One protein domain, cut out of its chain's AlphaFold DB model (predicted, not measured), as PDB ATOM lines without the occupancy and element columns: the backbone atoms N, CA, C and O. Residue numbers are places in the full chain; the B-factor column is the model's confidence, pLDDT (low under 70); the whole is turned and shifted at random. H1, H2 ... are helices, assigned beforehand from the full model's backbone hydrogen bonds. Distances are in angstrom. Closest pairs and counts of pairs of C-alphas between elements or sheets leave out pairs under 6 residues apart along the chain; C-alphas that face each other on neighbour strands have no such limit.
ATOM      1  N   ASN A   2     -13.803  -9.235 -54.774       79.69
ATOM      2  CA  ASN A   2     -13.463  -8.948 -53.366       79.69
ATOM      3  C   ASN A   2     -14.326  -9.702 -52.341       79.69
ATOM      4  O   ASN A   2     -13.833 -10.098 -51.295       79.69
ATOM      5  N   ALA A   3     -15.605  -9.943 -52.645       87.62
ATOM      6  CA  ALA A   3     -16.522 -10.574 -51.694       87.62
ATOM      7  C   ALA A   3     -16.121 -12.019 -51.346       87.62
ATOM      8  O   ALA A   3     -16.163 -12.402 -50.184       87.62
ATOM      9  N   LEU A   4     -15.674 -12.803 -52.334       91.62
ATOM     10  CA  LEU A   4     -15.243 -14.187 -52.111       91.62
ATOM     11  C   LEU A   4     -13.957 -14.269 -51.278       91.62
ATOM     12  O   LEU A   4     -13.847 -15.148 -50.429       91.62
ATOM     13  N   ASN A   5     -13.025 -13.336 -51.483       93.19
ATOM     14  CA  ASN A   5     -11.798 -13.263 -50.689       93.19
ATOM     15  C   ASN A   5     -12.116 -12.883 -49.239       93.19
ATOM     16  O   ASN A   5     -11.717 -13.596 -48.331       93.19
ATOM     17  N   ASN A   6     -12.957 -11.869 -49.023       93.94
ATOM     18  CA  ASN A   6     -13.380 -11.474 -47.676       93.94
ATOM     19  C   ASN A   6     -14.103 -12.607 -46.925       93.94
ATOM     20  O   ASN A   6     -13.887 -12.801 -45.731       93.94
ATOM     21  N   VAL A   7     -14.954 -13.377 -47.613       94.12
ATOM     22  CA  VAL A   7     -15.624 -14.545 -47.016       94.12
ATOM     23  C   VAL A   7     -14.616 -15.644 -46.683       94.12
ATOM     24  O   VAL A   7     -14.689 -16.235 -45.607       94.12
ATOM     25  N   ARG A   8     -13.648 -15.904 -47.569       95.06
ATOM     26  CA  ARG A   8     -12.569 -16.866 -47.314       95.06
ATOM     27  C   ARG A   8     -11.733 -16.464 -46.097       95.06
ATOM     28  O   ARG A   8     -11.446 -17.321 -45.266       95.06
ATOM     29  N   ASP A   9     -11.406 -15.184 -45.965       95.56
ATOM     30  CA  ASP A   9     -10.612 -14.654 -44.854       95.56
ATOM     31  C   ASP A   9     -11.375 -14.733 -43.523       95.56
ATOM     32  O   ASP A   9     -10.803 -15.108 -42.496       95.56
ATOM     33  N   LEU A  10     -12.688 -14.475 -43.540       95.38
ATOM     34  CA  LEU A  10     -13.560 -14.662 -42.379       95.38
ATOM     35  C   LEU A  10     -13.604 -16.129 -41.935       95.38
ATOM     36  O   LEU A  10     -13.427 -16.417 -40.752       95.38
ATOM     37  N   ILE A  11     -13.813 -17.059 -42.874       95.88
ATOM     38  CA  ILE A  11     -13.837 -18.499 -42.577       95.88
ATOM     39  C   ILE A  11     -12.479 -18.949 -42.044       95.88
ATOM     40  O   ILE A  11     -12.433 -19.682 -41.059       95.88
ATOM     41  N   GLY A  12     -11.379 -18.497 -42.648       97.06
ATOM     42  CA  GLY A  12     -10.029 -18.807 -42.179       97.06
ATOM     43  C   GLY A  12      -9.796 -18.322 -40.750       97.06
ATOM     44  O   GLY A  12      -9.326 -19.088 -39.912       97.06
ATOM     45  N   SER A  13     -10.209 -17.092 -40.447       96.06
ATOM     46  CA  SER A  13     -10.082 -16.505 -39.109       96.06
ATOM     47  C   SER A  13     -10.924 -17.256 -38.074       96.06
ATOM     48  O   SER A  13     -10.421 -17.616 -37.011       96.06
ATOM     49  N   LEU A  14     -12.183 -17.565 -38.398       95.38
ATOM     50  CA  LEU A  14     -13.070 -18.324 -37.515       95.38
ATOM     51  C   LEU A  14     -12.567 -19.757 -37.297       95.38
ATOM     52  O   LEU A  14     -12.573 -20.252 -36.172       95.38
ATOM     53  N   THR A  15     -12.080 -20.401 -38.357       95.94
ATOM     54  CA  THR A  15     -11.467 -21.733 -38.279       95.94
ATOM     55  C   THR A  15     -10.231 -21.694 -37.391       95.94
ATOM     56  O   THR A  15     -10.079 -22.563 -36.543       95.94
ATOM     57  N   GLY A  16      -9.382 -20.670 -37.519       96.06
ATOM     58  CA  GLY A  16      -8.216 -20.487 -36.655       96.06
ATOM     59  C   GLY A  16      -8.591 -20.413 -35.174       96.06
ATOM     60  O   GLY A  16      -7.984 -21.099 -34.351       96.06
ATOM     61  N   ILE A  17      -9.644 -19.658 -34.841       94.62
ATOM     62  CA  ILE A  17     -10.178 -19.584 -33.474       94.62
ATOM     63  C   ILE A  17     -10.654 -20.965 -33.012       94.62
ATOM     64  O   ILE A  17     -10.203 -21.449 -31.977       94.62
ATOM     65  N   ILE A  18     -11.503 -21.646 -33.786       93.12
ATOM     66  CA  ILE A  18     -12.030 -22.971 -33.419       93.12
ATOM     67  C   ILE A  18     -10.903 -24.001 -33.249       93.12
ATOM     68  O   ILE A  18     -10.898 -24.753 -32.280       93.12
ATOM     69  N   VAL A  19      -9.912 -24.015 -34.142       95.31
ATOM     70  CA  VAL A  19      -8.760 -24.923 -34.048       95.31
ATOM     71  C   VAL A  19      -7.941 -24.636 -32.791       95.31
ATOM     72  O   VAL A  19      -7.541 -25.570 -32.098       95.31
ATOM     73  N   SER A  20      -7.737 -23.365 -32.430       94.44
ATOM     74  CA  SER A  20      -7.055 -23.021 -31.175       94.44
ATOM     75  C   SER A  20      -7.808 -23.509 -29.928       94.44
ATOM     76  O   SER A  20      -7.176 -23.903 -28.945       94.44
ATOM     77  N   LEU A  21      -9.146 -23.583 -29.981       93.62
ATOM     78  CA  LEU A  21      -9.954 -24.156 -28.903       93.62
ATOM     79  C   LEU A  21      -9.733 -25.664 -28.736       93.62
ATOM     80  O   LEU A  21      -9.921 -26.166 -27.633       93.62
ATOM     81  N   ILE A  22      -9.285 -26.386 -29.771       94.50
ATOM     82  CA  ILE A  22      -8.937 -27.812 -29.649       94.50
ATOM     83  C   ILE A  22      -7.754 -27.974 -28.694       94.50
ATOM     84  O   ILE A  22      -7.824 -28.760 -27.752       94.50
ATOM     85  N   ALA A  23      -6.685 -27.198 -28.893       94.25
ATOM     86  CA  ALA A  23      -5.508 -27.245 -28.027       94.25
ATOM     87  C   ALA A  23      -5.861 -26.885 -26.574       94.25
ATOM     88  O   ALA A  23      -5.443 -27.576 -25.642       94.25
ATOM     89  N   LEU A  24      -6.687 -25.849 -26.387       94.69
ATOM     90  CA  LEU A  24      -7.218 -25.482 -25.075       94.69
ATOM     91  C   LEU A  24      -8.065 -26.609 -24.467       94.69
ATOM     92  O   LEU A  24      -7.911 -26.905 -23.289       94.69
ATOM     93  N   GLY A  25      -8.930 -27.247 -25.254       95.06
ATOM     94  CA  GLY A  25      -9.804 -28.326 -24.802       95.06
ATOM     95  C   GLY A  25      -9.064 -29.578 -24.375       95.06
ATOM     96  O   GLY A  25      -9.404 -30.164 -23.351       95.06
ATOM     97  N   VAL A  26      -8.009 -29.951 -25.098       95.62
ATOM     98  CA  VAL A  26      -7.125 -31.049 -24.693       95.62
ATOM     99  C   VAL A  26      -6.414 -30.698 -23.386       95.62
ATOM    100  O   VAL A  26      -6.492 -31.463 -22.431       95.62
ATOM    101  N   ALA A  27      -5.772 -29.528 -23.302       94.62
ATOM    102  CA  ALA A  27      -5.054 -29.116 -22.095       94.62
ATOM    103  C   ALA A  27      -5.984 -29.007 -20.873       94.62
ATOM    104  O   ALA A  27      -5.674 -29.528 -19.803       94.62
ATOM    105  N   ALA A  28      -7.149 -28.376 -21.035       95.06
ATOM    106  CA  ALA A  28      -8.138 -28.231 -19.976       95.06
ATOM    107  C   ALA A  28      -8.754 -29.577 -19.577       95.06
ATOM    108  O   ALA A  28      -8.913 -29.824 -18.387       95.06
ATOM    109  N   GLY A  29      -9.045 -30.464 -20.533       94.38
ATOM    110  CA  GLY A  29      -9.526 -31.815 -20.247       94.38
ATOM    111  C   GLY A  29      -8.512 -32.641 -19.454       94.38
ATOM    112  O   GLY A  29      -8.895 -33.375 -18.549       94.38
ATOM    113  N   VAL A  30      -7.213 -32.478 -19.728       94.31
ATOM    114  CA  VAL A  30      -6.152 -33.164 -18.973       94.31
ATOM    115  C   VAL A  30      -6.051 -32.632 -17.541       94.31
ATOM    116  O   VAL A  30      -5.879 -33.413 -16.611       94.31
ATOM    117  N   VAL A  31      -6.149 -31.313 -17.351       94.62
ATOM    118  CA  VAL A  31      -5.971 -30.676 -16.033       94.62
ATOM    119  C   VAL A  31      -7.218 -30.790 -15.157       94.62
ATOM    120  O   VAL A  31      -7.113 -31.066 -13.964       94.62
ATOM    121  N   PHE A  32      -8.392 -30.541 -15.730       93.69
ATOM    122  CA  PHE A  32      -9.650 -30.397 -14.995       93.69
ATOM    123  C   PHE A  32     -10.598 -31.590 -15.168       93.69
ATOM    124  O   PHE A  32     -11.565 -31.699 -14.418       93.69
ATOM    125  N   GLY A  33     -10.332 -32.501 -16.110       87.69
ATOM    126  CA  GLY A  33     -11.185 -33.657 -16.383       87.69
ATOM    127  C   GLY A  33     -12.430 -33.314 -17.208       87.69
ATOM    128  O   GLY A  33     -12.404 -32.454 -18.092       87.69
ATOM    129  N   SER A  34     -13.531 -34.023 -16.947       82.75
ATOM    130  CA  SER A  34     -14.790 -33.860 -17.679       82.75
ATOM    131  C   SER A  34     -15.598 -32.646 -17.199       82.75
ATOM    132  O   SER A  34     -15.516 -32.224 -16.048       82.75
ATOM    133  N   GLY A  35     -16.407 -32.071 -18.097       83.69
ATOM    134  CA  GLY A  35     -17.332 -30.981 -17.751       83.69
ATOM    135  C   GLY A  35     -16.770 -29.560 -17.869       83.69
ATOM    136  O   GLY A  35     -17.407 -28.622 -17.393       83.69
ATOM    137  N   VAL A  36     -15.620 -29.368 -18.528       89.19
ATOM    138  CA  VAL A  36     -15.108 -28.024 -18.849       89.19
ATOM    139  C   VAL A  36     -16.059 -27.325 -19.841       89.19
ATOM    140  O   VAL A  36     -16.303 -27.865 -20.925       89.19
ATOM    141  N   PRO A  37     -16.603 -26.132 -19.527       87.62
ATOM    142  CA  PRO A  37     -17.482 -25.403 -20.440       87.62
ATOM    143  C   PRO A  37     -16.796 -25.072 -21.774       87.62
ATOM    144  O   PRO A  37     -15.596 -24.813 -21.809       87.62
ATOM    145  N   PHE A  38     -17.565 -25.037 -22.867       84.06
ATOM    146  CA  PHE A  38     -17.140 -24.697 -24.242       84.06
ATOM    147  C   PHE A  38     -16.144 -25.650 -24.928       84.06
ATOM    148  O   PHE A  38     -16.148 -25.717 -26.154       84.06
ATOM    149  N   VAL A  39     -15.330 -26.398 -24.181       90.38
ATOM    150  CA  VAL A  39     -14.313 -27.322 -24.720       90.38
ATOM    151  C   VAL A  39     -14.424 -28.750 -24.168       90.38
ATOM    152  O   VAL A  39     -13.518 -29.568 -24.326       90.38
ATOM    153  N   GLY A  40     -15.540 -29.060 -23.509       88.69
ATOM    154  CA  GLY A  40     -15.827 -30.393 -22.987       88.69
ATOM    155  C   GLY A  40     -15.854 -31.454 -24.092       88.69
ATOM    156  O   GLY A  40     -16.296 -31.195 -25.209       88.69
ATOM    157  N   GLY A  41     -15.352 -32.650 -23.778       91.62
ATOM    158  CA  GLY A  41     -15.323 -33.792 -24.699       91.62
ATOM    159  C   GLY A  41     -14.259 -33.714 -25.800       91.62
ATOM    160  O   GLY A  41     -14.093 -34.674 -26.543       91.62
ATOM    161  N   VAL A  42     -13.500 -32.617 -25.924       94.38
ATOM    162  CA  VAL A  42     -12.410 -32.517 -26.914       94.38
ATOM    163  C   VAL A  42     -11.323 -33.558 -26.645       94.38
ATOM    164  O   VAL A  42     -10.866 -34.218 -27.577       94.38
ATOM    165  N   LEU A  43     -10.929 -33.728 -25.379       94.81
ATOM    166  CA  LEU A  43      -9.959 -34.751 -24.990       94.81
ATOM    167  C   LEU A  43     -10.490 -36.164 -25.270       94.81
ATOM    168  O   LEU A  43      -9.771 -36.964 -25.858       94.81
ATOM    169  N   ASP A  44     -11.741 -36.448 -24.910       94.88
ATOM    170  CA  ASP A  44     -12.344 -37.771 -25.105       94.88
ATOM    171  C   ASP A  44     -12.412 -38.136 -26.594       94.88
ATOM    172  O   ASP A  44     -11.943 -39.197 -26.989       94.88
ATOM    173  N   ASN A  45     -12.860 -37.206 -27.446       94.69
ATOM    174  CA  ASN A  45     -12.872 -37.393 -28.899       94.69
ATOM    175  C   ASN A  45     -11.468 -37.659 -29.475       94.69
ATOM    176  O   ASN A  45     -11.318 -38.446 -30.412       94.69
ATOM    177  N   LEU A  46     -10.430 -37.002 -28.940       94.50
ATOM    178  CA  LEU A  46      -9.041 -37.258 -29.334       94.50
ATOM    179  C   LEU A  46      -8.642 -38.687 -28.941       94.50
ATOM    180  O   LEU A  46      -8.134 -39.440 -29.772       94.50
ATOM    181  N   LEU A  47      -8.868 -39.068 -27.684       95.75
ATOM    182  CA  LEU A  47      -8.517 -40.394 -27.181       95.75
ATOM    183  C   LEU A  47      -9.258 -41.495 -27.949       95.75
ATOM    184  O   LEU A  47      -8.635 -42.490 -28.312       95.75
ATOM    185  N   ASP A  48     -10.527 -41.292 -28.293       96.50
ATOM    186  CA  ASP A  48     -11.308 -42.208 -29.128       96.50
ATOM    187  C   ASP A  48     -10.733 -42.348 -30.539       96.50
ATOM    188  O   ASP A  48     -10.630 -43.461 -31.070       96.50
ATOM    189  N   LEU A  49     -10.286 -41.243 -31.145       94.75
ATOM    190  CA  LEU A  49      -9.594 -41.285 -32.430       94.75
ATOM    191  C   LEU A  49      -8.283 -42.073 -32.321       94.75
ATOM    192  O   LEU A  49      -8.022 -42.945 -33.147       94.75
ATOM    193  N   VAL A  50      -7.474 -41.814 -31.290       94.81
ATOM    194  CA  VAL A  50      -6.215 -42.539 -31.047       94.81
ATOM    195  C   VAL A  50      -6.474 -44.026 -30.820       94.81
ATOM    196  O   VAL A  50      -5.779 -44.855 -31.402       94.81
ATOM    197  N   ASN A  51      -7.500 -44.379 -30.048       96.25
ATOM    198  CA  ASN A  51      -7.907 -45.764 -29.829       96.25
ATOM    199  C   ASN A  51      -8.344 -46.433 -31.136       96.25
ATOM    200  O   ASN A  51      -7.939 -47.561 -31.415       96.25
ATOM    201  N   THR A  52      -9.105 -45.729 -31.977       95.00
ATOM    202  CA  THR A  52      -9.520 -46.219 -33.299       95.00
ATOM    203  C   THR A  52      -8.313 -46.466 -34.203       95.00
ATOM    204  O   THR A  52      -8.235 -47.501 -34.869       95.00
ATOM    205  N   LEU A  53      -7.344 -45.550 -34.209       92.88
ATOM    206  CA  LEU A  53      -6.101 -45.705 -34.965       92.88
ATOM    207  C   LEU A  53      -5.236 -46.848 -34.415       92.88
ATOM    208  O   LEU A  53      -4.676 -47.614 -35.194       92.88
ATOM    209  N   GLY A  54      -5.167 -47.010 -33.092       92.62
ATOM    210  CA  GLY A  54      -4.442 -48.098 -32.436       92.62
ATOM    211  C   GLY A  54      -5.046 -49.472 -32.731       92.62
ATOM    212  O   GLY A  54      -4.326 -50.390 -33.121       92.62
ATOM    213  N   ALA A  55      -6.370 -49.604 -32.632       94.00
ATOM    214  CA  ALA A  55      -7.087 -50.846 -32.919       94.00
ATOM    215  C   ALA A  55      -6.930 -51.289 -34.384       94.00
ATOM    216  O   ALA A  55      -6.773 -52.476 -34.666       94.00
ATOM    217  N   ASN A  56      -6.908 -50.334 -35.319       94.00
ATOM    218  CA  ASN A  56      -6.687 -50.598 -36.743       94.00
ATOM    219  C   ASN A  56      -5.199 -50.592 -37.145       94.00
ATOM    220  O   ASN A  56      -4.879 -50.775 -38.321       94.00
ATOM    221  N   GLY A  57      -4.272 -50.416 -36.197       91.62
ATOM    222  CA  GLY A  57      -2.843 -50.262 -36.483       91.62
ATOM    223  C   GLY A  57      -2.223 -51.483 -37.162       91.62
ATOM    224  O   GLY A  57      -1.446 -51.338 -38.106       91.62
ATOM    225  N   LEU A  58      -2.620 -52.695 -36.753       93.38
ATOM    226  CA  LEU A  58      -2.166 -53.934 -37.396       93.38
ATOM    227  C   LEU A  58      -2.625 -54.016 -38.858       93.38
ATOM    228  O   LEU A  58      -1.837 -54.372 -39.730       93.38
ATOM    229  N   VAL A  59      -3.876 -53.640 -39.136       95.06
ATOM    230  CA  VAL A  59      -4.408 -53.585 -40.505       95.06
ATOM    231  C   VAL A  59      -3.614 -52.573 -41.333       95.06
ATOM    232  O   VAL A  59      -3.223 -52.880 -42.456       95.06
ATOM    233  N   GLY A  60      -3.291 -51.410 -40.759       93.56
ATOM    234  CA  GLY A  60      -2.435 -50.409 -41.398       93.56
ATOM    235  C   GLY A  60      -1.041 -50.938 -41.756       93.56
ATOM    236  O   GLY A  60      -0.572 -50.718 -42.871       93.56
ATOM    237  N   LEU A  61      -0.397 -51.686 -40.853       95.75
ATOM    238  CA  LEU A  61       0.903 -52.321 -41.114       95.75
ATOM    239  C   LEU A  61       0.825 -53.384 -42.216       95.75
ATOM    240  O   LEU A  61       1.720 -53.450 -43.056       95.75
ATOM    241  N   ILE A  62      -0.245 -54.182 -42.247       95.44
ATOM    242  CA  ILE A  62      -0.475 -55.168 -43.314       95.44
ATOM    243  C   ILE A  62      -0.624 -54.461 -44.665       95.44
ATOM    244  O   ILE A  62       0.025 -54.851 -45.633       95.44
ATOM    245  N   VAL A  63      -1.427 -53.395 -44.731       96.38
ATOM    246  CA  VAL A  63      -1.590 -52.593 -45.953       96.38
ATOM    247  C   VAL A  63      -0.249 -52.019 -46.407       96.38
ATOM    248  O   VAL A  63       0.090 -52.117 -47.584       96.38
ATOM    249  N   LEU A  64       0.552 -51.477 -45.486       96.25
ATOM    250  CA  LEU A  64       1.880 -50.952 -45.798       96.25
ATOM    251  C   LEU A  64       2.822 -52.036 -46.343       96.25
ATOM    252  O   LEU A  64       3.512 -51.790 -47.328       96.25
ATOM    253  N   ALA A  65       2.823 -53.236 -45.757       97.06
ATOM    254  CA  ALA A  65       3.621 -54.360 -46.247       97.06
ATOM    255  C   ALA A  65       3.230 -54.769 -47.678       97.06
ATOM    256  O   ALA A  65       4.106 -54.968 -48.517       97.06
ATOM    257  N   VAL A  66       1.928 -54.828 -47.979       96.88
ATOM    258  CA  VAL A  66       1.427 -55.105 -49.337       96.88
ATOM    259  C   VAL A  66       1.876 -54.024 -50.319       96.88
ATOM    260  O   VAL A  66       2.359 -54.347 -51.400       96.88
ATOM    261  N   LEU A  67       1.765 -52.745 -49.949       97.00
ATOM    262  CA  LEU A  67       2.203 -51.644 -50.807       97.00
ATOM    263  C   LEU A  67       3.710 -51.708 -51.095       97.00
ATOM    264  O   LEU A  67       4.111 -51.524 -52.240       97.00
ATOM    265  N   LEU A  68       4.543 -52.002 -50.093       97.38
ATOM    266  CA  LEU A  68       5.989 -52.148 -50.294       97.38
ATOM    267  C   LEU A  68       6.341 -53.293 -51.252       97.38
ATOM    268  O   LEU A  68       7.287 -53.153 -52.022       97.38
ATOM    269  N   GLU A  69       5.582 -54.389 -51.233       96.94
ATOM    270  CA  GLU A  69       5.755 -55.491 -52.186       96.94
ATOM    271  C   GLU A  69       5.294 -55.103 -53.600       96.94
ATOM    272  O   GLU A  69       5.940 -55.463 -54.575       96.94
ATOM    273  N   MET A  70       4.215 -54.323 -53.733       95.81
ATOM    274  CA  MET A  70       3.721 -53.858 -55.039       95.81
ATOM    275  C   MET A  70       4.646 -52.847 -55.732       95.81
ATOM    276  O   MET A  70       4.612 -52.741 -56.956       95.81
ATOM    277  N   TYR A  71       5.414 -52.072 -54.961       93.31
ATOM    278  CA  TYR A  71       6.370 -51.081 -55.472       93.31
ATOM    279  C   TYR A  71       7.822 -51.598 -55.527       93.31
ATOM    280  O   TYR A  71       8.723 -50.815 -55.845       93.31
ATOM    281  N   ARG A  72       8.057 -52.877 -55.212       77.25
ATOM    282  CA  ARG A  72       9.333 -53.574 -55.452       77.25
ATOM    283  C   ARG A  72       9.427 -54.082 -56.886       77.25
ATOM    284  O   ARG A  72      10.573 -54.097 -57.388       77.25
TER     285      ARG A  72
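AT A GLANCE: This is residues 2 to 72 of the 72 residues of an uncharacterized protein of Gammaproteobacteria bacterium (UniProt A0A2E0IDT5). The model is an open, flat arch of three helices: the long helix H1 is one leg, H2 is the crossbar that leaves H1 near its last turns, and H3 is the shorter second leg, turning off from the far end of H2. The space between the legs H1 and H3 is empty, and residues 2 to 17 and 48 to 72 stick out free. The printed part has 71 residues with three named helices, in the order H1, H2, H3, and no named strand; the class is all helix. The whole is extended, with a radius of gyration of the C-alphas of 19.0 A and spans of 48 by 43 by 12 A.

HOW THE PARTS SIT: H1, residues 2 to 32, has a kink of 26 degrees near residue 26. H2, residues 42 to 55, touches H1 with residues 42 to 46 alone, and H1 touches it with residues 22 to 30 alone. Their closest C-alphas, those of Val 26 and Leu 43, are 4.7 A apart. The lines of H1 and H2 are about perpendicular, at 83 degrees. H3, residues 57 to 70, and H2 meet only through their link. H1 and H3 are apart. In H2 and H3 every O i to N i+4 pair is within hydrogen-bond range; in H1, 26 of 27 are.

IN THESE COORDINATES: H1 begins at C-alpha 2, (-13.463, -8.948, -53.366), and measures 44.1 A from first to last C-alpha. H2 begins at C-alpha 42, (-12.410, -32.517, -26.914), and measures 20.0 A. H3, also 20.0 A, ends at C-alpha 70, (3.721, -53.858, -55.039).

THE WHOLE: The two C-alphas farthest apart, those of Pro 37 and Arg 72, are 52.3 A apart. The printed part has no cut. The link from H1 to H2 is short, with 9 residues, and that from H2 to H3 is tight, with 1 residue. The mean pLDDT of the printed part is 93.4, and no printed residue is under 70.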